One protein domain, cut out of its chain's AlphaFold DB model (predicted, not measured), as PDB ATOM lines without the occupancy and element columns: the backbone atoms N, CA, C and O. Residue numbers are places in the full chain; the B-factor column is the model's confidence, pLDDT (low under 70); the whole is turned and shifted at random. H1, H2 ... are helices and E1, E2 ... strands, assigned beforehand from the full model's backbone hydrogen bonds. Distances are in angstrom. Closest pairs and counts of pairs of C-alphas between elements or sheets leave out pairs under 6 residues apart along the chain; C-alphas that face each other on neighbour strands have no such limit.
ATOM      1  N   GLU A   2      14.515 -41.717 -22.978       46.81
ATOM      2  CA  GLU A   2      15.383 -42.485 -22.062       46.81
ATOM      3  C   GLU A   2      15.980 -41.705 -20.874       46.81
ATOM      4  O   GLU A   2      16.079 -42.254 -19.783       46.81
ATOM      5  N   LEU A   3      16.286 -40.406 -21.011       34.50
ATOM      6  CA  LEU A   3      16.837 -39.615 -19.894       34.50
ATOM      7  C   LEU A   3      15.816 -39.352 -18.763       34.50
ATOM      8  O   LEU A   3      16.194 -39.188 -17.607       34.50
ATOM      9  N   ARG A   4      14.514 -39.349 -19.094       46.72
ATOM     10  CA  ARG A   4      13.404 -39.113 -18.150       46.72
ATOM     11  C   ARG A   4      13.156 -40.309 -17.228       46.72
ATOM     12  O   ARG A   4      12.764 -40.127 -16.082       46.72
ATOM     13  N   VAL A   5      13.421 -41.521 -17.720       42.12
ATOM     14  CA  VAL A   5      13.293 -42.760 -16.942       42.12
ATOM     15  C   VAL A   5      14.437 -42.870 -15.932       42.12
ATOM     16  O   VAL A   5      14.191 -43.229 -14.789       42.12
ATOM     17  N   LEU A   6      15.664 -42.471 -16.291       37.56
ATOM     18  CA  LEU A   6      16.808 -42.541 -15.369       37.56
ATOM     19  C   LEU A   6      16.679 -41.626 -14.140       37.56
ATOM     20  O   LEU A   6      17.051 -42.048 -13.049       37.56
ATOM     21  N   ALA A   7      16.153 -40.406 -14.284       43.47
ATOM     22  CA  ALA A   7      15.989 -39.491 -13.148       43.47
ATOM     23  C   ALA A   7      14.921 -39.989 -12.157       43.47
ATOM     24  O   ALA A   7      15.151 -39.993 -10.947       43.47
ATOM     25  N   ALA A   8      13.796 -40.502 -12.671       45.88
ATOM     26  CA  ALA A   8      12.772 -41.150 -11.857       45.88
ATOM     27  C   ALA A   8      13.301 -42.428 -11.180       45.88
ATOM     28  O   ALA A   8      13.030 -42.648 -10.006       45.88
ATOM     29  N   VAL A   9      14.117 -43.229 -11.878       46.06
ATOM     30  CA  VAL A   9      14.751 -44.445 -11.337       46.06
ATOM     31  C   VAL A   9      15.816 -44.125 -10.281       46.06
ATOM     32  O   VAL A   9      15.936 -44.864  -9.310       46.06
ATOM     33  N   ALA A  10      16.560 -43.022 -10.402       46.84
ATOM     34  CA  ALA A  10      17.527 -42.594  -9.387       46.84
ATOM     35  C   ALA A  10      16.840 -42.062  -8.118       46.84
ATOM     36  O   ALA A  10      17.271 -42.372  -7.007       46.84
ATOM     37  N   LEU A  11      15.742 -41.310  -8.271       56.62
ATOM     38  CA  LEU A  11      14.923 -40.870  -7.143       56.62
ATOM     39  C   LEU A  11      14.266 -42.061  -6.441       56.62
ATOM     40  O   LEU A  11      14.313 -42.178  -5.219       56.62
ATOM     41  N   ALA A  12      13.727 -42.979  -7.242       52.91
ATOM     42  CA  ALA A  12      13.212 -44.252  -6.789       52.91
ATOM     43  C   ALA A  12      14.301 -45.042  -6.061       52.91
ATOM     44  O   ALA A  12      14.059 -45.470  -4.953       52.91
ATOM     45  N   ALA A  13      15.532 -45.156  -6.563       50.50
ATOM     46  CA  ALA A  13      16.608 -45.848  -5.850       50.50
ATOM     47  C   ALA A  13      16.952 -45.200  -4.492       50.50
ATOM     48  O   ALA A  13      17.249 -45.914  -3.541       50.50
ATOM     49  N   ILE A  14      16.854 -43.873  -4.350       55.22
ATOM     50  CA  ILE A  14      17.055 -43.183  -3.057       55.22
ATOM     51  C   ILE A  14      15.881 -43.431  -2.088       55.22
ATOM     52  O   ILE A  14      16.080 -43.468  -0.877       55.22
ATOM     53  N   LEU A  15      14.663 -43.634  -2.602       55.06
ATOM     54  CA  LEU A  15      13.447 -43.860  -1.807       55.06
ATOM     55  C   LEU A  15      13.189 -45.350  -1.496       55.06
ATOM     56  O   LEU A  15      12.840 -45.675  -0.366       55.06
ATOM     57  N   ILE A  16      13.402 -46.244  -2.471       52.22
ATOM     58  CA  ILE A  16      13.243 -47.718  -2.449       52.22
ATOM     59  C   ILE A  16      14.231 -48.362  -1.490       52.22
ATOM     60  O   ILE A  16      13.911 -49.330  -0.802       52.22
ATOM     61  N   THR A  17      15.446 -47.824  -1.435       53.69
ATOM     62  CA  THR A  17      16.452 -48.290  -0.477       53.69
ATOM     63  C   THR A  17      16.076 -47.886   0.944       53.69
ATOM     64  O   THR A  17      16.636 -48.400   1.895       53.69
ATOM     65  N   GLY A  18      15.006 -47.103   1.111       47.59
ATOM     66  CA  GLY A  18      14.149 -47.192   2.285       47.59
ATOM     67  C   GLY A  18      14.695 -46.503   3.518       47.59
ATOM     68  O   GLY A  18      14.073 -46.666   4.555       47.59
ATOM     69  N   ALA A  19      15.824 -45.795   3.390       56.94
ATOM     70  CA  ALA A  19      16.436 -44.838   4.309       56.94
ATOM     71  C   ALA A  19      17.961 -44.877   4.193       56.94
ATOM     72  O   ALA A  19      18.543 -45.857   3.734       56.94
ATOM     73  N   ASP A  20      18.629 -43.847   4.707       59.75
ATOM     74  CA  ASP A  20      20.093 -43.802   4.779       59.75
ATOM     75  C   ASP A  20      20.693 -44.953   5.615       59.75
ATOM     76  O   ASP A  20      21.900 -45.186   5.563       59.75
ATOM     77  N   GLY A  21      19.878 -45.656   6.411       56.41
ATOM     78  CA  GLY A  21      20.281 -46.824   7.191       56.41
ATOM     79  C   GLY A  21      20.280 -48.154   6.431       56.41
ATOM     80  O   GLY A  21      20.668 -49.168   7.018       56.41
ATOM     81  N   ALA A  22      19.861 -48.198   5.162       63.12
ATOM     82  CA  ALA A  22      19.951 -49.424   4.376       63.12
ATOM     83  C   ALA A  22      21.399 -49.836   4.112       63.12
ATOM     84  O   ALA A  22      22.275 -49.026   3.805       63.12
ATOM     85  N   LYS A  23      21.655 -51.140   4.235       64.94
ATOM     86  CA  LYS A  23      22.984 -51.708   4.023       64.94
ATOM     87  C   LYS A  23      23.234 -51.896   2.539       64.94
ATOM     88  O   LYS A  23      22.346 -52.311   1.806       64.94
ATOM     89  N   LYS A  24      24.464 -51.632   2.111       65.81
ATOM     90  CA  LYS A  24      24.936 -52.001   0.780       65.81
ATOM     91  C   LYS A  24      25.309 -53.484   0.799       65.81
ATOM     92  O   LYS A  24      26.165 -53.871   1.590       65.81
ATOM     93  N   GLY A  25      24.635 -54.285  -0.015       62.84
ATOM     94  CA  GLY A  25      24.933 -55.694  -0.231       62.84
ATOM     95  C   GLY A  25      26.225 -55.895  -1.023       62.84
ATOM     96  O   GLY A  25      26.793 -54.954  -1.592       62.84
ATOM     97  N   ASP A  26      26.681 -57.145  -1.066       64.44
ATOM     98  CA  ASP A  26      27.942 -57.543  -1.710       64.44
ATOM     99  C   ASP A  26      27.935 -57.331  -3.237       64.44
ATOM    100  O   ASP A  26      28.988 -57.181  -3.856       64.44
ATOM    101  N   ASP A  27      26.748 -57.266  -3.847       63.34
ATOM    102  CA  ASP A  27      26.530 -56.950  -5.264       63.34
ATOM    103  C   ASP A  27      26.564 -55.438  -5.562       63.34
ATOM    104  O   ASP A  27      26.440 -55.011  -6.711       63.34
ATOM    105  N   GLY A  28      26.744 -54.616  -4.527       57.81
ATOM    106  CA  GLY A  28      26.765 -53.166  -4.610       57.81
ATOM    107  C   GLY A  28      25.387 -52.501  -4.599       57.81
ATOM    108  O   GLY A  28      25.343 -51.266  -4.585       57.81
ATOM    109  N   ASN A  29      24.292 -53.268  -4.555       61.09
ATOM    110  CA  ASN A  29      22.938 -52.747  -4.399       61.09
ATOM    111  C   ASN A  29      22.600 -52.571  -2.917       61.09
ATOM    112  O   ASN A  29      23.114 -53.274  -2.056       61.09
ATOM    113  N   TYR A  30      21.734 -51.619  -2.593       66.69
ATOM    114  CA  TYR A  30      21.255 -51.463  -1.221       66.69
ATOM    115  C   TYR A  30      20.119 -52.451  -0.934       66.69
ATOM    116  O   TYR A  30      19.189 -52.594  -1.729       66.69
ATOM    117  N   GLU A  31      20.190 -53.119   0.214       79.50
ATOM    118  CA  GLU A  31      19.168 -54.040   0.699       79.50
ATOM    119  C   GLU A  31      17.939 -53.288   1.222       79.50
ATOM    120  O   GLU A  31      18.053 -52.229   1.842       79.50
ATOM    121  N   SER A  32      16.749 -53.865   1.029       85.75
ATOM    122  CA  SER A  32      15.507 -53.328   1.589       85.75
ATOM    123  C   SER A  32      15.561 -53.266   3.119       85.75
ATOM    124  O   SER A  32      15.809 -54.273   3.787       85.75
ATOM    125  N   LEU A  33      15.258 -52.099   3.692       91.12
ATOM    126  CA  LEU A  33      15.180 -51.923   5.141       91.12
ATOM    127  C   LEU A  33      13.844 -52.441   5.696       91.12
ATOM    128  O   LEU A  33      12.825 -51.753   5.637       91.12
ATOM    129  N   PHE A  34      13.853 -53.636   6.286       94.56
ATOM    130  CA  PHE A  34      12.711 -54.159   7.043       94.56
ATOM    131  C   PHE A  34      12.764 -53.685   8.496       94.56
ATOM    132  O   PHE A  34      13.715 -53.982   9.219       94.56
ATOM    133  N   LEU A  35      11.722 -52.987   8.940       96.56
ATOM    134  CA  LEU A  35      11.663 -52.380  10.271       96.56
ATOM    135  C   LEU A  35      11.027 -53.300  11.318       96.56
ATOM    136  O   LEU A  35      11.401 -53.247  12.489       96.56
ATOM    137  N   THR A  36      10.140 -54.208  10.900       98.19
ATOM    138  CA  THR A  36       9.433 -55.154  11.783       98.19
ATOM    139  C   THR A  36      10.343 -55.930  12.747       98.19
ATOM    140  O   THR A  36       9.964 -56.056  13.912       98.19
ATOM    141  N   PRO A  37      11.534 -56.438  12.358       97.44
ATOM    142  CA  PRO A  37      12.428 -57.111  13.305       97.44
ATOM    143  C   PRO A  37      12.875 -56.212  14.465       97.44
ATOM    144  O   PRO A  37      12.885 -56.656  15.611       97.44
ATOM    145  N   TYR A  38      13.196 -54.946  14.186       97.62
ATOM    146  CA  TYR A  38      13.631 -53.978  15.198       97.62
ATOM    147  C   TYR A  38      12.467 -53.541  16.092       97.62
ATOM    148  O   TYR A  38      12.626 -53.471  17.310       97.62
ATOM    149  N   ILE A  39      11.284 -53.322  15.501       98.19
ATOM    150  CA  ILE A  39      10.056 -52.975  16.233       98.19
ATOM    151  C   ILE A  39       9.694 -54.092  17.220       98.19
ATOM    152  O   ILE A  39       9.536 -53.834  18.410       98.19
ATOM    153  N   LYS A  40       9.660 -55.353  16.764       97.75
ATOM    154  CA  LYS A  40       9.359 -56.515  17.623       97.75
ATOM    155  C   LYS A  40      10.401 -56.752  18.717       97.75
ATOM    156  O   LYS A  40      10.062 -57.282  19.769       97.75
ATOM    157  N   ALA A  41      11.650 -56.358  18.484       98.12
ATOM    158  CA  ALA A  41      12.715 -56.423  19.482       98.12
ATOM    159  C   ALA A  41      12.701 -55.243  20.477       98.12
ATOM    160  O   ALA A  41      13.578 -55.174  21.337       98.12
ATOM    161  N   GLY A  42      11.761 -54.295  20.354       98.00
ATOM    162  CA  GLY A  42      11.714 -53.080  21.175       98.00
ATOM    163  C   GLY A  42      12.830 -52.074  20.866       98.00
ATOM    164  O   GLY A  42      13.032 -51.123  21.616       98.00
ATOM    165  N   GLN A  43      13.561 -52.251  19.765       98.12
ATOM    166  CA  GLN A  43      14.682 -51.400  19.356       98.12
ATOM    167  C   GLN A  43      14.179 -50.175  18.574       98.12
ATOM    168  O   GLN A  43      14.587 -49.935  17.437       98.12
ATOM    169  N   ILE A  44      13.259 -49.414  19.174       97.75
ATOM    170  CA  ILE A  44      12.514 -48.343  18.492       97.75
ATOM    171  C   ILE A  44      13.431 -47.208  18.028       97.75
ATOM    172  O   ILE A  44      13.345 -46.793  16.873       97.75
ATOM    173  N   ASP A  45      14.366 -46.763  18.867       97.06
ATOM    174  CA  ASP A  45      15.315 -45.704  18.494       97.06
ATOM    175  C   ASP A  45      16.196 -46.119  17.313       97.06
ATOM    176  O   ASP A  45      16.429 -45.335  16.391       97.06
ATOM    177  N   LEU A  46      16.634 -47.382  17.295       95.69
ATOM    178  CA  LEU A  46      17.402 -47.929  16.183       95.69
ATOM    179  C   LEU A  46      16.551 -47.994  14.911       95.69
ATOM    180  O   LEU A  46      17.014 -47.553  13.863       95.69
ATOM    181  N   ALA A  47      15.309 -48.478  14.994       96.31
ATOM    182  CA  ALA A  47      14.386 -48.506  13.859       96.31
ATOM    183  C   ALA A  47      14.157 -47.095  13.285       96.31
ATOM    184  O   ALA A  47      14.186 -46.891  12.068       96.31
ATOM    185  N   ARG A  48      13.970 -46.089  14.151       96.06
ATOM    186  CA  ARG A  48      13.769 -44.687  13.745       96.06
ATOM    187  C   ARG A  48      15.019 -44.105  13.104       96.06
ATOM    188  O   ARG A  48      14.921 -43.459  12.068       96.06
ATOM    189  N   ASN A  49      16.187 -44.358  13.683       94.31
ATOM    190  CA  ASN A  49      17.446 -43.881  13.129       94.31
ATOM    191  C   ASN A  49      17.750 -44.532  11.774       94.31
ATOM    192  O   ASN A  49      18.122 -43.840  10.829       94.31
ATOM    193  N   LEU A  50      17.542 -45.847  11.659       92.81
ATOM    194  CA  LEU A  50      17.746 -46.570  10.408       92.81
ATOM    195  C   LEU A  50      16.791 -46.109   9.315       92.81
ATOM    196  O   LEU A  50      17.218 -46.094   8.175       92.81
ATOM    197  N   SER A  51      15.556 -45.723   9.653       94.19
ATOM    198  CA  SER A  51      14.529 -45.290   8.692       94.19
ATOM    199  C   SER A  51      14.654 -43.837   8.217       94.19
ATOM    200  O   SER A  51      13.846 -43.413   7.399       94.19
ATOM    201  N   ARG A  52      15.632 -43.049   8.682       93.00
ATOM    202  CA  ARG A  52      15.793 -41.636   8.279       93.00
ATOM    203  C   ARG A  52      16.088 -41.452   6.782       93.00
ATOM    204  O   ARG A  52      16.956 -42.122   6.232       93.00
ATOM    205  N   VAL A  53      15.446 -40.464   6.151       89.56
ATOM    206  CA  VAL A  53      15.667 -40.091   4.740       89.56
ATOM    207  C   VAL A  53      16.180 -38.648   4.627       89.56
ATOM    208  O   VAL A  53      15.396 -37.698   4.583       89.56
ATOM    209  N   LYS A  54      17.500 -38.455   4.497       88.25
ATOM    210  CA  LYS A  54      18.122 -37.112   4.415       88.25
ATOM    211  C   LYS A  54      17.758 -36.301   3.175       88.25
ATOM    212  O   LYS A  54      18.002 -35.095   3.154       88.25
ATOM    213  N   LEU A  55      17.218 -36.924   2.125       86.56
ATOM    214  CA  LEU A  55      16.830 -36.210   0.904       86.56
ATOM    215  C   LEU A  55      15.862 -35.058   1.222       86.56
ATOM    216  O   LEU A  55      16.103 -33.922   0.821       86.56
ATOM    217  N   PHE A  56      14.822 -35.323   2.009       90.31
ATOM    218  CA  PHE A  56      13.821 -34.319   2.373       90.31
ATOM    219  C   PHE A  56      14.366 -33.295   3.375       90.31
ATOM    220  O   PHE A  56      14.069 -32.106   3.257       90.31
ATOM    221  N   GLU A  57      15.246 -33.704   4.292       87.38
ATOM    222  CA  GLU A  57      15.931 -32.768   5.195       87.38
ATOM    223  C   GLU A  57      16.735 -31.718   4.407       87.38
ATOM    224  O   GLU A  57      16.726 -30.534   4.750       87.38
ATOM    225  N   ARG A  58      17.385 -32.124   3.307       87.44
ATOM    226  CA  ARG A  58      18.187 -31.227   2.457       87.44
ATOM    227  C   ARG A  58      17.346 -30.235   1.659       87.44
ATOM    228  O   ARG A  58      17.746 -29.080   1.545       87.44
ATOM    229  N   TYR A  59      16.225 -30.681   1.095       89.56
ATOM    230  CA  TYR A  59      15.414 -29.851   0.198       89.56
ATOM    231  C   TYR A  59      14.388 -28.994   0.937       89.56
ATOM    232  O   TYR A  59      14.203 -27.836   0.585       89.56
ATOM    233  N   ILE A  60      13.735 -29.553   1.956       91.31
ATOM    234  CA  ILE A  60      12.561 -28.939   2.594       91.31
ATOM    235  C   ILE A  60      12.657 -28.892   4.122       91.31
ATOM    236  O   ILE A  60      11.713 -28.464   4.781       91.31
ATOM    237  N   ARG A  61      13.794 -29.318   4.700       92.50
ATOM    238  CA  ARG A  61      14.039 -29.353   6.155       92.50
ATOM    239  C   ARG A  61      12.988 -30.149   6.933       92.50
ATOM    240  O   ARG A  61      12.727 -29.851   8.096       92.50
ATOM    241  N   ALA A  62      12.394 -31.150   6.291       93.69
ATOM    242  CA  ALA A  62      11.426 -32.038   6.912       93.69
ATOM    243  C   ALA A  62      12.123 -33.294   7.431       93.69
ATOM    244  O   ALA A  62      12.922 -33.908   6.724       93.69
ATOM    245  N   GLU A  63      11.791 -33.674   8.661       95.62
ATOM    246  CA  GLU A  63      12.136 -34.986   9.190       95.62
ATOM    247  C   GLU A  63      11.294 -36.045   8.474       95.62
ATOM    248  O   GLU A  63      10.060 -36.008   8.521       95.62
ATOM    249  N   THR A  64      11.975 -36.991   7.830       95.81
ATOM    250  CA  THR A  64      11.337 -38.000   6.986       95.81
ATOM    251  C   THR A  64      11.845 -39.392   7.313       95.81
ATOM    252  O   THR A  64      13.039 -39.591   7.555       95.81
ATOM    253  N   HIS A  65      10.924 -40.352   7.285       96.31
ATOM    254  CA  HIS A  65      11.197 -41.764   7.481       96.31
ATOM    255  C   HIS A  65      10.619 -42.615   6.356       96.31
ATOM    256  O   HIS A  65       9.512 -42.346   5.895       96.31
ATOM    257  N   SER A  66      11.320 -43.665   5.953       95.69
ATOM    258  CA  SER A  66      10.772 -44.698   5.076       95.69
ATOM    259  C   SER A  66      11.262 -46.085   5.478       95.69
ATOM    260  O   SER A  66      12.010 -46.251   6.444       95.69
ATOM    261  N   GLY A  67      10.761 -47.097   4.781       94.81
ATOM    262  CA  GLY A  67      11.154 -48.484   4.972       94.81
ATOM    263  C   GLY A  67       9.982 -49.426   4.770       94.81
ATOM    264  O   GLY A  67       8.905 -49.033   4.318       94.81
ATOM    265  N   TYR A  68      10.208 -50.687   5.121       96.62
ATOM    266  CA  TYR A  68       9.241 -51.760   4.946       96.62
ATOM    267  C   TYR A  68       8.727 -52.276   6.285       96.62
ATOM    268  O   TYR A  68       9.504 -52.643   7.171       96.62
ATOM    269  N   ILE A  69       7.406 -52.387   6.390       98.12
ATOM    270  CA  ILE A  69       6.726 -53.100   7.467       98.12
ATOM    271  C   ILE A  69       6.232 -54.438   6.922       98.12
ATOM    272  O   ILE A  69       5.470 -54.494   5.958       98.12
ATOM    273  N   THR A  70       6.680 -55.529   7.533       98.06
ATOM    274  CA  THR A  70       6.205 -56.877   7.230       98.06
ATOM    275  C   THR A  70       4.864 -57.098   7.918       98.06
ATOM    276  O   THR A  70       4.812 -57.209   9.145       98.06
ATOM    277  N   ILE A  71       3.802 -57.206   7.119       97.81
ATOM    278  CA  ILE A  71       2.423 -57.412   7.590       97.81
ATOM    279  C   ILE A  71       2.012 -58.893   7.605       97.81
ATOM    280  O   ILE A  71       1.067 -59.279   8.278       97.81
ATOM    281  N   ASP A  72       2.739 -59.750   6.882       96.50
ATOM    282  CA  ASP A  72       2.560 -61.204   6.927       96.50
ATOM    283  C   ASP A  72       3.926 -61.884   6.768       96.50
ATOM    284  O   ASP A  72       4.547 -61.850   5.700       96.50
ATOM    285  N   GLN A  73       4.420 -62.496   7.847       94.44
ATOM    286  CA  GLN A  73       5.731 -63.148   7.857       94.44
ATOM    287  C   GLN A  73       5.765 -64.427   7.014       94.44
ATOM    288  O   GLN A  73       6.797 -64.727   6.407       94.44
ATOM    289  N   TRP A  74       4.654 -65.168   6.964       94.44
ATOM    290  CA  TRP A  74       4.557 -66.425   6.224       94.44
ATOM    291  C   TRP A  74       4.553 -66.162   4.721       94.44
ATOM    292  O   TRP A  74       5.344 -66.738   3.973       94.44
ATOM    293  N   LYS A  75       3.715 -65.219   4.285       94.50
ATOM    294  CA  LYS A  75       3.625 -64.800   2.882       94.50
ATOM    295  C   LYS A  75       4.769 -63.874   2.475       94.50
ATOM    296  O   LYS A  75       4.926 -63.593   1.291       94.50
ATOM    297  N   LYS A  76       5.587 -63.409   3.428       95.25
ATOM    298  CA  LYS A  76       6.644 -62.406   3.214       95.25
ATOM    299  C   LYS A  76       6.073 -61.136   2.577       95.25
ATOM    300  O   LYS A  76       6.696 -60.588   1.671       95.25
ATOM    301  N   SER A  77       4.881 -60.718   2.999       97.12
ATOM    302  CA  SER A  77       4.213 -59.523   2.480       97.12
ATOM    303  C   SER A  77       4.669 -58.291   3.251       97.12
ATOM    304  O   SER A  77       4.612 -58.268   4.482       97.12
ATOM    305  N   ASN A  78       5.128 -57.275   2.522       97.31
ATOM    306  CA  ASN A  78       5.710 -56.061   3.078       97.31
ATOM    307  C   ASN A  78       5.069 -54.831   2.446       97.31
ATOM    308  O   ASN A  78       4.978 -54.753   1.217       97.31
ATOM    309  N   LEU A  79       4.673 -53.875   3.284       97.69
ATOM    310  CA  LEU A  79       4.211 -52.565   2.849       97.69
ATOM    311  C   LEU A  79       5.334 -51.539   2.980       97.69
ATOM    312  O   LEU A  79       6.001 -51.471   4.015       97.69
ATOM    313  N   PHE A  80       5.542 -50.762   1.923       96.25
ATOM    314  CA  PHE A  80       6.427 -49.608   1.908       96.25
ATOM    315  C   PHE A  80       5.675 -48.361   2.373       96.25
ATOM    316  O   PHE A  80       4.526 -48.140   1.985       96.25
ATOM    317  N   PHE A  81       6.340 -47.517   3.156       97.19
ATOM    318  CA  PHE A  81       5.809 -46.209   3.523       97.19
ATOM    319  C   PHE A  81       6.851 -45.103   3.382       97.19
ATOM    320  O   PHE A  81       8.056 -45.334   3.491       97.19
ATOM    321  N   LEU A  82       6.351 -43.879   3.221       96.56
ATOM    322  CA  LEU A  82       7.097 -42.641   3.388       96.56
ATOM    323  C   LEU A  82       6.332 -41.742   4.364       96.56
ATOM    324  O   LEU A  82       5.235 -41.279   4.069       96.56
ATOM    325  N   HIS A  83       6.905 -41.499   5.534       97.50
ATOM    326  CA  HIS A  83       6.362 -40.612   6.553       97.50
ATOM    327  C   HIS A  83       7.139 -39.298   6.563       97.50
ATOM    328  O   HIS A  83       8.331 -39.291   6.864       97.50
ATOM    329  N   ILE A  84       6.460 -38.193   6.267       97.19
ATOM    330  CA  ILE A  84       7.029 -36.844   6.280       97.19
ATOM    331  C   ILE A  84       6.349 -36.048   7.385       97.19
ATOM    332  O   ILE A  84       5.126 -35.859   7.379       97.19
ATOM    333  N   ARG A  85       7.148 -35.560   8.333       97.62
ATOM    334  CA  ARG A  85       6.655 -34.687   9.399       97.62
ATOM    335  C   ARG A  85       6.305 -33.305   8.854       97.62
ATOM    336  O   ARG A  85       6.891 -32.842   7.875       97.62
ATOM    337  N   ALA A  86       5.365 -32.627   9.509       97.12
ATOM    338  CA  ALA A  86       4.984 -31.274   9.126       97.12
ATOM    339  C   ALA A  86       6.200 -30.325   9.155       97.12
ATOM    340  O   ALA A  86       7.058 -30.415  10.034       97.12
ATOM    341  N   LEU A  87       6.248 -29.376   8.217       95.25
ATOM    342  CA  LEU A  87       7.409 -28.505   7.974       95.25
ATOM    343  C   LEU A  87       7.727 -27.562   9.146       95.25
ATOM    344  O   LEU A  87       8.829 -27.023   9.243       95.25
ATOM    345  N   LYS A  88       6.742 -27.300  10.010       93.38
ATOM    346  CA  LYS A  88       6.872 -26.464  11.207       93.38
ATOM    347  C   LYS A  88       6.091 -27.106  12.340       93.38
ATOM    348  O   LYS A  88       4.987 -27.575  12.106       93.38
ATOM    349  N   ASN A  89       6.639 -27.079  13.554       93.38
ATOM    350  CA  ASN A  89       5.986 -27.563  14.777       93.38
ATOM    351  C   ASN A  89       5.234 -28.901  14.590       93.38
ATOM    352  O   ASN A  89       4.038 -28.967  14.886       93.38
ATOM    353  N   PRO A  90       5.888 -29.965  14.082       95.69
ATOM    354  CA  PRO A  90       5.201 -31.207  13.723       95.69
ATOM    355  C   PRO A  90       4.453 -31.851  14.892       95.69
ATOM    356  O   PRO A  90       3.402 -32.454  14.690       95.69
ATOM    357  N   ASP A  91       4.933 -31.650  16.120       95.50
ATOM    358  CA  ASP A  91       4.293 -32.130  17.347       95.50
ATOM    359  C   ASP A  91       2.983 -31.413  17.702       95.50
ATOM    360  O   ASP A  91       2.333 -31.804  18.669       95.50
ATOM    361  N   ALA A  92       2.575 -30.370  16.974       95.38
ATOM    362  CA  ALA A  92       1.290 -29.694  17.158       95.38
ATOM    363  C   ALA A  92       0.224 -30.151  16.147       95.38
ATOM    364  O   ALA A  92      -0.961 -29.884  16.343       95.38
ATOM    365  N   TYR A  93       0.627 -30.842  15.078       97.50
ATOM    366  CA  TYR A  93      -0.233 -31.125  13.933       97.50
ATOM    367  C   TYR A  93      -0.752 -32.570  13.900       97.50
ATOM    368  O   TYR A  93      -0.095 -33.468  14.434       97.50
ATOM    369  N   PRO A  94      -1.931 -32.814  13.286       98.00
ATOM    370  CA  PRO A  94      -2.506 -34.150  13.144       98.00
ATOM    371  C   PRO A  94      -1.628 -35.101  12.317       98.00
ATOM    372  O   PRO A  94      -0.650 -34.682  11.691       98.00
ATOM    373  N   LEU A  95      -2.005 -36.381  12.304       98.56
ATOM    374  CA  LEU A  95      -1.470 -37.394  11.396       98.56
ATOM    375  C   LEU A  95      -2.498 -37.695  10.295       98.56
ATOM    376  O   LEU A  95      -3.675 -37.907  10.585       98.56
ATOM    377  N   LEU A  96      -2.051 -37.737   9.044       98.31
ATOM    378  CA  LEU A  96      -2.832 -38.142   7.880       98.31
ATOM    379  C   LEU A  96      -2.201 -39.386   7.256       98.31
ATOM    380  O   LEU A  96      -1.046 -39.349   6.837       98.31
ATOM    381  N   LEU A  97      -2.966 -40.466   7.141       98.12
ATOM    382  CA  LEU A  97      -2.641 -41.561   6.232       98.12
ATOM    383  C   LEU A  97      -3.155 -41.198   4.833       98.12
ATOM    384  O   LEU A  97      -4.358 -40.994   4.673       98.12
ATOM    385  N   TRP A  98      -2.263 -41.107   3.847       97.50
ATOM    386  CA  TRP A  98      -2.605 -40.865   2.443       97.50
ATOM    387  C   TRP A  98      -2.519 -42.151   1.624       97.50
ATOM    388  O   TRP A  98      -1.476 -42.814   1.607       97.50
ATOM    389  N   LEU A  99      -3.611 -42.465   0.929       95.12
ATOM    390  CA  LEU A  99      -3.785 -43.675   0.137       95.12
ATOM    391  C   LEU A  99      -4.081 -43.330  -1.329       95.12
ATOM    392  O   LEU A  99      -5.167 -42.843  -1.655       95.12
ATOM    393  N   GLN A 100      -3.143 -43.613  -2.227       91.44
ATOM    394  CA  GLN A 100      -3.390 -43.462  -3.660       91.44
ATOM    395  C   GLN A 100      -4.284 -44.579  -4.196       91.44
ATOM    396  O   GLN A 100      -4.223 -45.725  -3.754       91.44
ATOM    397  N   GLY A 101      -5.125 -44.229  -5.168       83.25
ATOM    398  CA  GLY A 101      -5.990 -45.172  -5.865       83.25
ATOM    399  C   GLY A 101      -5.296 -45.931  -6.995       83.25
ATOM    400  O   GLY A 101      -4.127 -46.296  -6.925       83.25
ATOM    401  N   GLY A 102      -6.048 -46.223  -8.056       73.00
ATOM    402  CA  GLY A 102      -5.614 -47.111  -9.134       73.00
ATOM    403  C   GLY A 102      -6.671 -48.175  -9.398       73.00
ATOM    404  O   GLY A 102      -7.600 -47.885 -10.153       73.00
ATOM    405  N   PRO A 103      -6.609 -49.372  -8.785       73.12
ATOM    406  CA  PRO A 103      -5.766 -49.833  -7.666       73.12
ATOM    407  C   PRO A 103      -4.304 -50.152  -8.027       73.12
ATOM    408  O   PRO A 103      -4.000 -50.493  -9.167       73.12
ATOM    409  N   GLY A 104      -3.405 -50.081  -7.037       77.62
ATOM    410  CA  GLY A 104      -2.005 -50.511  -7.171       77.62
ATOM    411  C   GLY A 104      -0.990 -49.410  -7.511       77.62
ATOM    412  O   GLY A 104       0.186 -49.718  -7.708       77.62
ATOM    413  N   LEU A 105      -1.403 -48.139  -7.585       86.44
ATOM    414  CA  LEU A 105      -0.458 -47.033  -7.755       86.44
ATOM    415  C   LEU A 105       0.260 -46.728  -6.439       86.44
ATOM    416  O   LEU A 105      -0.267 -46.952  -5.354       86.44
ATOM    417  N   SER A 106       1.476 -46.200  -6.548       91.81
ATOM    418  CA  SER A 106       2.230 -45.759  -5.377       91.81
ATOM    419  C   SER A 106       1.640 -44.477  -4.792       91.81
ATOM    420  O   SER A 106       1.347 -43.531  -5.525       91.81
ATOM    421  N   SER A 107       1.586 -44.390  -3.465       94.25
ATOM    422  CA  SER A 107       1.262 -43.160  -2.737       94.25
ATOM    423  C   SER A 107       2.329 -42.081  -2.856       94.25
ATOM    424  O   SER A 107       2.065 -40.926  -2.527       94.25
ATOM    425  N   LEU A 108       3.494 -42.394  -3.427       92.81
ATOM    426  CA  LEU A 108       4.479 -41.378  -3.783       92.81
ATOM    427  C   LEU A 108       4.033 -40.477  -4.942       92.81
ATOM    428  O   LEU A 108       4.591 -39.393  -5.097       92.81
ATOM    429  N   PHE A 109       3.010 -40.861  -5.715       90.00
ATOM    430  CA  PHE A 109       2.342 -39.923  -6.626       90.00
ATOM    431  C   PHE A 109       1.789 -38.719  -5.852       90.00
ATOM    432  O   PHE A 109       2.070 -37.577  -6.219       90.00
ATOM    433  N   GLY A 110       1.115 -38.975  -4.726       91.31
ATOM    434  CA  GLY A 110       0.594 -37.938  -3.840       91.31
ATOM    435  C   GLY A 110       1.684 -37.013  -3.294       91.31
ATOM    436  O   GLY A 110       1.501 -35.797  -3.242       91.31
ATOM    437  N   GLU A 111       2.846 -37.564  -2.930       93.62
ATOM    438  CA  GLU A 111       3.989 -36.759  -2.488       93.62
ATOM    439  C   GLU A 111       4.539 -35.889  -3.628       93.62
ATOM    440  O   GLU A 111       4.537 -34.660  -3.543       93.62
ATOM    441  N   PHE A 112       4.984 -36.507  -4.724       92.31
ATOM    442  CA  PHE A 112       5.789 -35.799  -5.721       92.31
ATOM    443  C   PHE A 112       4.977 -34.979  -6.719       92.31
ATOM    444  O   PHE A 112       5.474 -33.982  -7.255       92.31
ATOM    445  N   LEU A 113       3.739 -35.372  -7.000       89.81
ATOM    446  CA  LEU A 113       2.960 -34.787  -8.090       89.81
ATOM    447  C   LEU A 113       1.756 -33.979  -7.607       89.81
ATOM    448  O   LEU A 113       1.259 -33.154  -8.372       89.81
ATOM    449  N   GLU A 114       1.349 -34.128  -6.345       90.31
ATOM    450  CA  GLU A 114       0.085 -33.568  -5.856       90.31
ATOM    451  C   GLU A 114       0.270 -32.691  -4.608       90.31
ATOM    452  O   GLU A 114       0.492 -31.483  -4.716       90.31
ATOM    453  N   ILE A 115       0.157 -33.292  -3.422       93.81
ATOM    454  CA  ILE A 115      -0.051 -32.617  -2.133       93.81
ATOM    455  C   ILE A 115       1.220 -32.487  -1.286       93.81
ATOM    456  O   ILE A 115       1.229 -31.733  -0.302       93.81
ATOM    457  N   GLY A 116       2.277 -33.215  -1.645       95.25
ATOM    458  CA  GLY A 116       3.523 -33.256  -0.894       95.25
ATOM    459  C   GLY A 116       4.394 -32.005  -1.042       95.25
ATOM    460  O   GLY A 116       4.244 -31.230  -1.995       95.25
ATOM    461  N   PRO A 117       5.291 -31.757  -0.075       95.25
ATOM    462  CA  PRO A 117       6.162 -30.589  -0.046       95.25
ATOM    463  C   PRO A 117       7.327 -30.673  -1.029       95.25
ATOM    464  O   PRO A 117       7.928 -29.637  -1.313       95.25
ATOM    465  N   LEU A 118       7.672 -31.855  -1.547       93.69
ATOM    466  CA  LEU A 118       8.759 -32.018  -2.505       93.69
ATOM    467  C   LEU A 118       8.206 -32.492  -3.851       93.69
ATOM    468  O   LEU A 118       7.770 -33.626  -3.987       93.69
ATOM    469  N   GLY A 119       8.234 -31.620  -4.857       91.50
ATOM    470  CA  GLY A 119       7.784 -31.930  -6.210       91.50
ATOM    471  C   GLY A 119       8.899 -32.432  -7.125       91.50
ATOM    472  O   GLY A 119      10.077 -32.177  -6.870       91.50
ATOM    473  N   ILE A 120       8.523 -33.101  -8.219       87.75
ATOM    474  CA  ILE A 120       9.416 -33.440  -9.340       87.75
ATOM    475  C   ILE A 120       8.910 -32.809 -10.644       87.75
ATOM    476  O   ILE A 120       7.714 -32.856 -10.935       87.75
ATOM    477  N   ASP A 121       9.798 -32.175 -11.413       84.31
ATOM    478  CA  ASP A 121       9.453 -31.537 -12.691       84.31
ATOM    479  C   ASP A 121       9.598 -32.479 -13.904       84.31
ATOM    480  O   ASP A 121       9.997 -33.641 -13.787       84.31
ATOM    481  N   GLY A 122       9.264 -31.982 -15.102       79.44
ATOM    482  CA  GLY A 122       9.333 -32.752 -16.352       79.44
ATOM    483  C   GLY A 122      10.753 -33.156 -16.775       79.44
ATOM    484  O   GLY A 122      10.919 -34.015 -17.651       79.44
ATOM    485  N   GLU A 123      11.770 -32.563 -16.149       80.75
ATOM    486  CA  GLU A 123      13.186 -32.885 -16.305       80.75
ATOM    487  C   GLU A 123      13.689 -33.853 -15.219       80.75
ATOM    488  O   GLU A 123      14.845 -34.276 -15.264       80.75
ATOM    489  N   GLY A 124      12.833 -34.237 -14.269       77.06
ATOM    490  CA  GLY A 124      13.178 -35.119 -13.160       77.06
ATOM    491  C   GLY A 124      13.914 -34.418 -12.016       77.06
ATOM    492  O   GLY A 124      14.528 -35.088 -11.184       77.06
ATOM    493  N   ARG A 125      13.895 -33.082 -11.968       84.56
ATOM    494  CA  ARG A 125      14.519 -32.301 -10.897       84.56
ATOM    495  C   ARG A 125      13.537 -32.107  -9.756       84.56
ATOM    496  O   ARG A 125      12.349 -31.875  -9.965       84.56
ATOM    497  N   LEU A 126      14.073 -32.154  -8.542       88.81
ATOM    498  CA  LEU A 126      13.312 -31.881  -7.335       88.81
ATOM    499  C   LEU A 126      13.164 -30.381  -7.083       88.81
ATOM    500  O   LEU A 126      14.133 -29.631  -7.226       88.81
ATOM    501  N   PHE A 127      11.983 -29.965  -6.631       90.69
ATOM    502  CA  PHE A 127      11.705 -28.593  -6.210       90.69
ATOM    503  C   PHE A 127      10.817 -28.557  -4.960       90.69
ATOM    504  O   PHE A 127       9.951 -29.407  -4.776       90.69
ATOM    505  N   GLU A 128      11.001 -27.555  -4.096       93.94
ATOM    506  CA  GLU A 128      10.086 -27.328  -2.971       93.94
ATOM    507  C   GLU A 128       8.730 -26.831  -3.490       93.94
ATOM    508  O   GLU A 128       8.639 -25.816  -4.186       93.94
ATOM    509  N   ARG A 129       7.655 -27.516  -3.104       93.31
ATOM    510  CA  ARG A 129       6.282 -27.097  -3.363       93.31
ATOM    511  C   ARG A 129       5.777 -26.252  -2.201       93.31
ATOM    512  O   ARG A 129       5.466 -26.753  -1.122       93.31
ATOM    513  N   HIS A 130       5.610 -24.953  -2.434       87.38
ATOM    514  CA  HIS A 130       5.126 -24.057  -1.383       87.38
ATOM    515  C   HIS A 130       3.669 -24.314  -0.977       87.38
ATOM    516  O   HIS A 130       3.322 -24.028   0.165       87.38
ATOM    517  N   SER A 131       2.818 -24.837  -1.855       89.12
ATOM    518  CA  SER A 131       1.438 -25.228  -1.543       89.12
ATOM    519  C   SER A 131       1.368 -26.730  -1.261       89.12
ATOM    520  O   SER A 131       1.204 -27.522  -2.184       89.12
ATOM    521  N   SER A 132       1.516 -27.116   0.006       93.88
ATOM    522  CA  SER A 132       1.518 -28.513   0.453       93.88
ATOM    523  C   SER A 132       0.725 -28.672   1.750       93.88
ATOM    524  O   SER A 132       0.689 -27.752   2.580       93.88
ATOM    525  N   LEU A 133       0.110 -29.846   1.939       93.81
ATOM    526  CA  LEU A 133      -0.595 -30.181   3.178       93.81
ATOM    527  C   LEU A 133       0.354 -30.197   4.383       93.81
ATOM    528  O   LEU A 133      -0.043 -29.774   5.467       93.81
ATOM    529  N   GLN A 134       1.625 -30.553   4.187       94.62
ATOM    530  CA  GLN A 134       2.649 -30.685   5.228       94.62
ATOM    531  C   GLN A 134       2.976 -29.373   5.952       94.62
ATOM    532  O   GLN A 134       3.726 -29.365   6.926       94.62
ATOM    533  N   ARG A 135       2.380 -28.246   5.554       94.69
ATOM    534  CA  ARG A 135       2.354 -27.038   6.391       94.69
ATOM    535  C   ARG A 135       1.528 -27.200   7.671       94.69
ATOM    536  O   ARG A 135       1.765 -26.445   8.608       94.69
ATOM    537  N   HIS A 136       0.574 -28.134   7.698       95.44
ATOM    538  CA  HIS A 136      -0.413 -28.267   8.774       95.44
ATOM    539  C   HIS A 136      -0.728 -29.719   9.177       95.44
ATOM    540  O   HIS A 136      -1.665 -29.944   9.941       95.44
ATOM    541  N   VAL A 137      -0.006 -30.715   8.658       97.38
ATOM    542  CA  VAL A 137      -0.254 -32.132   8.963       97.38
ATOM    543  C   VAL A 137       1.015 -32.962   8.766       97.38
ATOM    544  O   VAL A 137       1.828 -32.659   7.897       97.38
ATOM    545  N   ASN A 138       1.198 -33.994   9.585       98.31
ATOM    546  CA  ASN A 138       2.186 -35.044   9.343       98.31
ATOM    547  C   ASN A 138       1.552 -36.079   8.408       98.31
ATOM    548  O   ASN A 138       0.411 -36.470   8.646       98.31
ATOM    549  N   VAL A 139       2.247 -36.531   7.364       98.38
ATOM    550  CA  VAL A 139       1.649 -37.426   6.355       98.38
ATOM    551  C   VAL A 139       2.414 -38.733   6.266       98.38
ATOM    552  O   VAL A 139       3.640 -38.732   6.191       98.38
ATOM    553  N   VAL A 140       1.680 -39.842   6.232       98.44
ATOM    554  CA  VAL A 140       2.182 -41.171   5.878       98.44
ATOM    555  C   VAL A 140       1.624 -41.534   4.512       98.44
ATOM    556  O   VAL A 140       0.431 -41.788   4.374       98.44
ATOM    557  N   TYR A 141       2.488 -41.570   3.507       97.44
ATOM    558  CA  TYR A 141       2.186 -42.116   2.192       97.44
ATOM    559  C   TYR A 141       2.418 -43.620   2.237       97.44
ATOM    560  O   TYR A 141       3.556 -44.061   2.403       97.44
ATOM    561  N   LEU A 142       1.345 -44.400   2.127       97.88
ATOM    562  CA  LEU A 142       1.409 -45.857   2.222       97.88
ATOM    563  C   LEU A 142       1.154 -46.484   0.856       97.88
ATOM    564  O   LEU A 142       0.091 -46.283   0.268       97.88
ATOM    565  N   ASP A 143       2.104 -47.276   0.372       96.12
ATOM    566  CA  ASP A 143       1.898 -48.090  -0.819       96.12
ATOM    567  C   ASP A 143       1.061 -49.313  -0.437       96.12
ATOM    568  O   ASP A 143       1.548 -50.251   0.196       96.12
ATOM    569  N   GLN A 144      -0.216 -49.303  -0.803       94.19
ATOM    570  CA  GLN A 144      -1.145 -50.399  -0.547       94.19
ATOM    571  C   GLN A 144      -2.039 -50.646  -1.773       94.19
ATOM    572  O   GLN A 144      -2.289 -49.711  -2.538       94.19
ATOM    573  N   PRO A 145      -2.535 -51.882  -1.974       95.25
ATOM    574  CA  PRO A 145      -2.252 -53.092  -1.194       95.25
ATOM    575  C   PRO A 145      -0.848 -53.655  -1.473       95.25
ATOM    576  O   PRO A 145      -0.041 -53.046  -2.170       95.25
ATOM    577  N   VAL A 146      -0.529 -54.836  -0.936       94.88
ATOM    578  CA  VAL A 146       0.698 -55.566  -1.309       94.88
ATOM    579  C   VAL A 146       0.756 -55.717  -2.834       94.88
ATOM    580  O   VAL A 146      -0.185 -56.235  -3.431       94.88
ATOM    581  N   GLY A 147       1.856 -55.284  -3.455       91.25
ATOM    582  CA  GLY A 147       2.013 -55.201  -4.910       91.25
ATOM    583  C   GLY A 147       1.847 -53.793  -5.485       91.25
ATOM    584  O   GLY A 147       2.224 -53.579  -6.635       91.25
ATOM    585  N   ALA A 148       1.306 -52.845  -4.716       91.94
ATOM    586  CA  ALA A 148       1.241 -51.444  -5.109       91.94
ATOM    587  C   ALA A 148       2.601 -50.766  -4.941       91.94
ATOM    588  O   ALA A 148       3.255 -50.955  -3.917       91.94
ATOM    589  N   GLY A 149       3.000 -49.945  -5.915       90.06
ATOM    590  CA  GLY A 149       4.247 -49.181  -5.845       90.06
ATOM    591  C   GLY A 149       5.455 -50.049  -5.486       90.06
ATOM    592  O   GLY A 149       5.841 -50.934  -6.250       90.06
ATOM    593  N   TYR A 150       6.045 -49.792  -4.320       91.50
ATOM    594  CA  TYR A 150       7.190 -50.538  -3.802       91.50
ATOM    595  C   TYR A 150       6.831 -51.665  -2.839       91.50
ATOM    596  O   TYR A 150       7.720 -52.422  -2.454       91.50
ATOM    597  N   SER A 151       5.567 -51.805  -2.447       94.75
ATOM    598  CA  SER A 151       5.094 -52.890  -1.588       94.75
ATOM    599  C   SER A 151       5.093 -54.220  -2.335       94.75
ATOM    600  O   SER A 151       4.648 -54.305  -3.476       94.75
ATOM    601  N   PHE A 152       5.545 -55.299  -1.693       94.56
ATOM    602  CA  PHE A 152       5.753 -56.575  -2.382       94.56
ATOM    603  C   PHE A 152       5.581 -57.803  -1.485       94.56
ATOM    604  O   PHE A 152       5.587 -57.732  -0.255       94.56
ATOM    605  N   THR A 153       5.477 -58.960  -2.134       95.38
ATOM    606  CA  THR A 153       5.476 -60.294  -1.525       95.38
ATOM    607  C   THR A 153       6.376 -61.240  -2.327       95.38
ATOM    608  O   THR A 153       6.709 -60.950  -3.475       95.38
ATOM    609  N   LYS A 154       6.792 -62.372  -1.744       90.75
ATOM    610  CA  LYS A 154       7.598 -63.395  -2.441       90.75
ATOM    611  C   LYS A 154       6.770 -64.456  -3.170       90.75
ATOM    612  O   LYS A 154       7.348 -65.282  -3.872       90.75
ATOM    613  N   GLY A 155       5.448 -64.477  -3.005       88.62
ATOM    614  CA  GLY A 155       4.602 -65.491  -3.629       88.62
ATOM    615  C   GLY A 155       3.198 -64.991  -3.933       88.62
ATOM    616  O   GLY A 155       2.694 -64.081  -3.282       88.62
ATOM    617  N   LEU A 156       2.536 -65.641  -4.894       91.31
ATOM    618  CA  LEU A 156       1.207 -65.243  -5.378       91.31
ATOM    619  C   LEU A 156       0.132 -65.207  -4.283       91.31
ATOM    620  O   LEU A 156      -0.845 -64.475  -4.392       91.31
ATOM    621  N   LEU A 157       0.311 -65.981  -3.211       92.69
ATOM    622  CA  LEU A 157      -0.619 -66.007  -2.083       92.69
ATOM    623  C   LEU A 157      -0.593 -64.726  -1.239       92.69
ATOM    624  O   LEU A 157      -1.513 -64.527  -0.453       92.69
ATOM    625  N   GLY A 158       0.451 -63.899  -1.364       92.88
ATOM    626  CA  GLY A 158       0.625 -62.665  -0.598       92.88
ATOM    627  C   GLY A 158      -0.107 -61.446  -1.145       92.88
ATOM    628  O   GLY A 158      -0.164 -60.442  -0.437       92.88
ATOM    629  N   TYR A 159      -0.651 -61.521  -2.361       93.75
ATOM    630  CA  TYR A 159      -1.467 -60.454  -2.935       93.75
ATOM    631  C   TYR A 159      -2.876 -60.476  -2.339       93.75
ATOM    632  O   TYR A 159      -3.457 -61.546  -2.144       93.75
ATOM    633  N   ALA A 160      -3.409 -59.285  -2.067       91.44
ATOM    634  CA  ALA A 160      -4.761 -59.118  -1.550       91.44
ATOM    635  C   ALA A 160      -5.797 -59.602  -2.573       91.44
ATOM    636  O   ALA A 160      -5.679 -59.316  -3.768       91.44
ATOM    637  N   LYS A 161      -6.809 -60.333  -2.103       90.88
ATOM    638  CA  LYS A 161      -7.894 -60.869  -2.939       90.88
ATOM    639  C   LYS A 161      -9.191 -60.088  -2.783       90.88
ATOM    640  O   LYS A 161     -10.015 -60.092  -3.693       90.88
ATOM    641  N   ASP A 162      -9.363 -59.427  -1.644       90.31
ATOM    642  CA  ASP A 162     -10.526 -58.615  -1.319       90.31
ATOM    643  C   ASP A 162     -10.158 -57.455  -0.375       90.31
ATOM    644  O   ASP A 162      -9.008 -57.299   0.039       90.31
ATOM    645  N   LEU A 163     -11.145 -56.619  -0.040       89.00
ATOM    646  CA  LEU A 163     -10.961 -55.457   0.835       89.00
ATOM    647  C   LEU A 163     -10.613 -55.824   2.285       89.00
ATOM    648  O   LEU A 163     -10.024 -54.993   2.979       89.00
ATOM    649  N   ASN A 164     -10.934 -57.034   2.752       91.88
ATOM    650  CA  ASN A 164     -10.560 -57.468   4.099       91.88
ATOM    651  C   ASN A 164      -9.057 -57.739   4.168       91.88
ATOM    652  O   ASN A 164      -8.417 -57.320   5.131       91.88
ATOM    653  N   ASP A 165      -8.483 -58.359   3.130       92.25
ATOM    654  CA  ASP A 165      -7.029 -58.521   3.018       92.25
ATOM    655  C   ASP A 165      -6.320 -57.155   3.016       92.25
ATOM    656  O   ASP A 165      -5.316 -56.972   3.711       92.25
ATOM    657  N   VAL A 166      -6.849 -56.179   2.263       93.12
ATOM    658  CA  VAL A 166      -6.287 -54.816   2.210       93.12
ATOM    659  C   VAL A 166      -6.366 -54.142   3.578       93.12
ATOM    660  O   VAL A 166      -5.348 -53.688   4.102       93.12
ATOM    661  N   SER A 167      -7.556 -54.112   4.177       93.56
ATOM    662  CA  SER A 167      -7.797 -53.437   5.455       93.56
ATOM    663  C   SER A 167      -6.993 -54.072   6.587       93.56
ATOM    664  O   SER A 167      -6.393 -53.357   7.384       93.56
ATOM    665  N   GLY A 168      -6.913 -55.407   6.630       96.44
ATOM    666  CA  GLY A 168      -6.091 -56.131   7.599       96.44
ATOM    667  C   GLY A 168      -4.605 -55.788   7.472       96.44
ATOM    668  O   GLY A 168      -3.947 -55.535   8.479       96.44
ATOM    669  N   GLY A 169      -4.090 -55.693   6.242       96.81
ATOM    670  CA  GLY A 169      -2.713 -55.266   5.996       96.81
ATOM    671  C   GLY A 169      -2.431 -53.825   6.429       96.81
ATOM    672  O   GLY A 169      -1.390 -53.558   7.027       96.81
ATOM    673  N   VAL A 170      -3.361 -52.900   6.174       97.06
ATOM    674  CA  VAL A 170      -3.238 -51.499   6.616       97.06
ATOM    675  C   VAL A 170      -3.309 -51.385   8.143       97.06
ATOM    676  O   VAL A 170      -2.549 -50.616   8.724       97.06
ATOM    677  N   LEU A 171      -4.169 -52.162   8.810       97.75
ATOM    678  CA  LEU A 171      -4.261 -52.183  10.275       97.75
ATOM    679  C   LEU A 171      -2.979 -52.715  10.928       97.75
ATOM    680  O   LEU A 171      -2.471 -52.084  11.850       97.75
ATOM    681  N   GLU A 172      -2.423 -53.818  10.422       98.38
ATOM    682  CA  GLU A 172      -1.139 -54.360  10.896       98.38
ATOM    683  C   GLU A 172       0.008 -53.360  10.683       98.38
ATOM    684  O   GLU A 172       0.867 -53.183  11.547       98.38
ATOM    685  N   PHE A 173       0.005 -52.655   9.545       98.62
ATOM    686  CA  PHE A 173       0.937 -51.555   9.316       98.62
ATOM    687  C   PHE A 173       0.782 -50.448  10.362       98.62
ATOM    688  O   PHE A 173       1.784 -50.015  10.930       98.62
ATOM    689  N   LEU A 174      -0.447 -49.989  10.622       98.38
ATOM    690  CA  LEU A 174      -0.709 -48.900  11.562       98.38
ATOM    691  C   LEU A 174      -0.292 -49.261  12.990       98.38
ATOM    692  O   LEU A 174       0.306 -48.416  13.649       98.38
ATOM    693  N   ASP A 175      -0.536 -50.495  13.443       98.25
ATOM    694  CA  ASP A 175      -0.135 -50.972  14.774       98.25
ATOM    695  C   ASP A 175       1.390 -50.901  14.972       98.25
ATOM    696  O   ASP A 175       1.900 -50.299  15.926       98.25
ATOM    697  N   GLN A 176       2.149 -51.414  14.000       98.69
ATOM    698  CA  GLN A 176       3.609 -51.318  14.022       98.69
ATOM    699  C   GLN A 176       4.097 -49.869  13.858       98.69
ATOM    700  O   GLN A 176       5.061 -49.466  14.516       98.69
ATOM    701  N   PHE A 177       3.435 -49.066  13.021       98.62
ATOM    702  CA  PHE A 177       3.785 -47.663  12.802       98.62
ATOM    703  C   PHE A 177       3.639 -46.836  14.084       98.62
ATOM    704  O   PHE A 177       4.575 -46.133  14.457       98.62
ATOM    705  N   VAL A 178       2.517 -46.937  14.804       97.88
ATOM    706  CA  VAL A 178       2.328 -46.190  16.063       97.88
ATOM    707  C   VAL A 178       3.180 -46.744  17.203       97.88
ATOM    708  O   VAL A 178       3.574 -45.983  18.080       97.88
ATOM    709  N   THR A 179       3.548 -48.030  17.166       98.31
ATOM    710  CA  THR A 179       4.562 -48.587  18.078       98.31
ATOM    711  C   THR A 179       5.925 -47.922  17.859       98.31
ATOM    712  O   THR A 179       6.650 -47.630  18.810       98.31
ATOM    713  N   MET A 180       6.278 -47.656  16.600       97.94
ATOM    714  CA  MET A 180       7.528 -46.995  16.230       97.94
ATOM    715  C   MET A 180       7.500 -45.473  16.457       97.94
ATOM    716  O   MET A 180       8.523 -44.880  16.802       97.94
ATOM    717  N   PHE A 181       6.337 -44.843  16.292       97.88
ATOM    718  CA  PHE A 181       6.110 -43.407  16.466       97.88
ATOM    719  C   PHE A 181       5.016 -43.152  17.522       97.88
ATOM    720  O   PHE A 181       3.911 -42.706  17.183       97.88
ATOM    721  N   PRO A 182       5.297 -43.428  18.811       96.69
ATOM    722  CA  PRO A 182       4.300 -43.369  19.884       96.69
ATOM    723  C   PRO A 182       3.742 -41.960  20.126       96.69
ATOM    724  O   PRO A 182       2.671 -41.806  20.712       96.69
ATOM    725  N   GLU A 183       4.410 -40.912  19.630       95.19
ATOM    726  CA  GLU A 183       3.880 -39.543  19.642       95.19
ATOM    727  C   GLU A 183       2.541 -39.380  18.889       95.19
ATOM    728  O   GLU A 183       1.858 -38.360  19.053       95.19
ATOM    729  N   TYR A 184       2.152 -40.372  18.080       97.12
ATOM    730  CA  TYR A 184       0.900 -40.372  17.329       97.12
ATOM    731  C   TYR A 184      -0.264 -41.116  17.995       97.12
ATOM    732  O   TYR A 184      -1.396 -40.919  17.566       97.12
ATOM    733  N   THR A 185      -0.053 -41.889  19.068       92.75
ATOM    734  CA  THR A 185      -1.118 -42.703  19.697       92.75
ATOM    735  C   THR A 185      -2.319 -41.879  20.176       92.75
ATOM    736  O   THR A 185      -3.454 -42.331  20.075       92.75
ATOM    737  N   ASN A 186      -2.090 -40.653  20.652       91.12
ATOM    738  CA  ASN A 186      -3.145 -39.731  21.101       91.12
ATOM    739  C   ASN A 186      -3.310 -38.524  20.168       91.12
ATOM    740  O   ASN A 186      -3.811 -37.471  20.571       91.12
ATOM    741  N   ARG A 187      -2.834 -38.640  18.926       95.62
ATOM    742  CA  ARG A 187      -2.925 -37.574  17.937       95.62
ATOM    743  C   ARG A 187      -4.234 -37.680  17.171       95.62
ATOM    744  O   ARG A 187      -4.670 -38.774  16.836       95.62
ATOM    745  N   THR A 188      -4.826 -36.540  16.818       97.56
ATOM    746  CA  THR A 188      -5.905 -36.521  15.825       97.56
ATOM    747  C   THR A 188      -5.423 -37.188  14.536       97.56
ATOM    748  O   THR A 188      -4.405 -36.780  13.970       97.56
ATOM    749  N   PHE A 189      -6.159 -38.205  14.094       97.62
ATOM    750  CA  PHE A 189      -5.811 -39.040  12.954       97.62
ATOM    751  C   PHE A 189      -6.883 -38.949  11.870       97.62
ATOM    752  O   PHE A 189      -8.078 -39.044  12.155       97.62
ATOM    753  N   TYR A 190      -6.441 -38.775  10.629       97.44
ATOM    754  CA  TYR A 190      -7.283 -38.757   9.443       97.44
ATOM    755  C   TYR A 190      -6.799 -39.803   8.444       97.44
ATOM    756  O   TYR A 190      -5.602 -40.065   8.326       97.44
ATOM    757  N   ILE A 191      -7.737 -40.348   7.675       95.62
ATOM    758  CA  ILE A 191      -7.445 -41.146   6.489       95.62
ATOM    759  C   ILE A 191      -7.953 -40.347   5.294       95.62
ATOM    760  O   ILE A 191      -9.105 -39.912   5.278       95.62
ATOM    761  N   GLY A 192      -7.077 -40.124   4.325       93.31
ATOM    762  CA  GLY A 192      -7.392 -39.480   3.060       93.31
ATOM    763  C   GLY A 192      -6.856 -40.312   1.907       93.31
ATOM    764  O   GLY A 192      -5.954 -41.130   2.069       93.31
ATOM    765  N   GLY A 193      -7.413 -40.097   0.728       89.44
ATOM    766  CA  GLY A 193      -6.965 -40.794  -0.460       89.44
ATOM    767  C   GLY A 193      -7.602 -40.237  -1.714       89.44
ATOM    768  O   GLY A 193      -8.541 -39.439  -1.653       89.44
ATOM    769  N   GLU A 194      -7.084 -40.679  -2.851       84.62
ATOM    770  CA  GLU A 194      -7.573 -40.299  -4.170       84.62
ATOM    771  C   GLU A 194      -8.133 -41.524  -4.904       84.62
ATOM    772  O   GLU A 194      -7.600 -42.633  -4.802       84.62
ATOM    773  N   SER A 195      -9.194 -41.333  -5.694       83.06
ATOM    774  CA  SER A 195      -9.783 -42.381  -6.537       83.06
ATOM    775  C   SER A 195     -10.174 -43.621  -5.708       83.06
ATOM    776  O   SER A 195     -10.831 -43.487  -4.676       83.06
ATOM    777  N   TYR A 196      -9.776 -44.827  -6.124       76.50
ATOM    778  CA  TYR A 196     -10.064 -46.077  -5.407       76.50
ATOM    779  C   TYR A 196      -9.421 -46.154  -4.006       76.50
ATOM    780  O   TYR A 196      -9.818 -46.978  -3.189       76.50
ATOM    781  N   GLY A 197      -8.458 -45.277  -3.698       61.72
ATOM    782  CA  GLY A 197      -7.891 -45.131  -2.355       61.72
ATOM    783  C   GLY A 197      -8.863 -44.491  -1.356       61.72
ATOM    784  O   GLY A 197      -8.637 -44.568  -0.153       61.72
ATOM    785  N   ALA A 198      -9.961 -43.898  -1.844       69.44
ATOM    786  CA  ALA A 198     -11.066 -43.367  -1.045       69.44
ATOM    787  C   ALA A 198     -12.304 -44.292  -1.035       69.44
ATOM    788  O   ALA A 198     -13.382 -43.883  -0.589       69.44
ATOM    789  N   THR A 199     -12.185 -45.516  -1.561       72.62
ATOM    790  CA  THR A 199     -13.274 -46.495  -1.522       72.62
ATOM    791  C   THR A 199     -13.522 -46.947  -0.083       72.62
ATOM    792  O   THR A 199     -12.583 -47.194   0.672       72.62
TER     793      THR A 199
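Overview. This is residues 2 to 199 of the 200 residues of the protein "Serine carboxypeptidase" of Rhipicephalus zambeziensis (UniProt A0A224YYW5). What does this domain look like? A strongly twisted sheet of five strands forms the core, with the long helix H6 and the short H3 packed on one face; over the other face lies H5, with the small hairpin E4 and E5 beside it. H1 meets the sheet only with residues 15 to 16. What is it made of? The 198 printed residues, mixed in class, hold seven named helices and seven named strands, in the order H1 H2 H3 H4 E1 E2 E3 H5 E4 E5 E6 H6 E7 H7. The large sheet is mixed, in the order E1 E2 E6 E3 E7; the whole is compact, with a radius of gyration of the C-alphas of 15.9 A and spans of 44 by 42 by 35 A.

Arrangement. What do the first helices meet? H1, residues 2 to 16, only grazes the large sheet, as does H4, residues 54 to 60. H2, residues 36 to 40, and H3, residues 44 to 50, touch only at the corner, closest at the C-alphas of Tyr 38 and Ala 47, 5.7 A apart. How do the strands pair? E1, residues 64 to 72, and E2, residues 77 to 84, form an antiparallel hairpin, with N 65 and O 83 within hydrogen-bond range at 2.8 A. E2 is antiparallel to E6, residues 138 to 142, with N 141 and O 82 at 2.8 A; E6 is parallel to E3, residues 95 to 99, with N 98 and O 140 at 2.8 A; E3 is parallel to E7, residues 189 to 193, with N 97 and O 190 at 2.9 A. E4, residues 118 to 120, and E5, residues 126 to 128, are an antiparallel hairpin, with N 119 and O 127 at 2.8 A. Where do the later helices stand? H5, residues 108 to 114, has a height over the sheet of 9.5 A; H7, residues 195 to 198, only grazes the sheet. H6, residues 163 to 180, and H3 are on one face of the sheet, two layers, and H6 touches H3 with residues 179 to 180 alone, about perpendicular at 81 degrees, closest at the C-alphas of Ile 44 and Met 180, 5.6 A apart. E6, H6 and E7 make a split strand-helix-strand unit, two strands running the same way with a helix between and E3 between them in the sheet, its crossover right-handed. Are the helices' backbones whole? In H2, H3, H4 and H6 every O i to N i+4 pair is within hydrogen-bond range; in H1 8 of 11 are, in H5 2 of 3, and H7 is too short for one.

Along the chain. Where does the first element begin and the last end? C-alpha 2, in H1, is at (15.383, -42.485, -22.062), and C-alpha 198, in H7, is at (-11.066, -43.367, -1.045). How long are the longer elements? From first to last C-alpha, H1 measures 20.4 A, E1 24.8 A, E2 23.2 A and H6 25.5 A.

Size, cuts and confidence. How far does it reach? The two C-alphas farthest apart, of Glu 2 and Asn 186, are 47.1 A apart; the printed part has no cut. Which links are long? H1 to H2 has 19 residues and E6 to H6 has 20. Where is confidence low? Residues 2 to 30 and 197 to 198 of the model have pLDDT under 70.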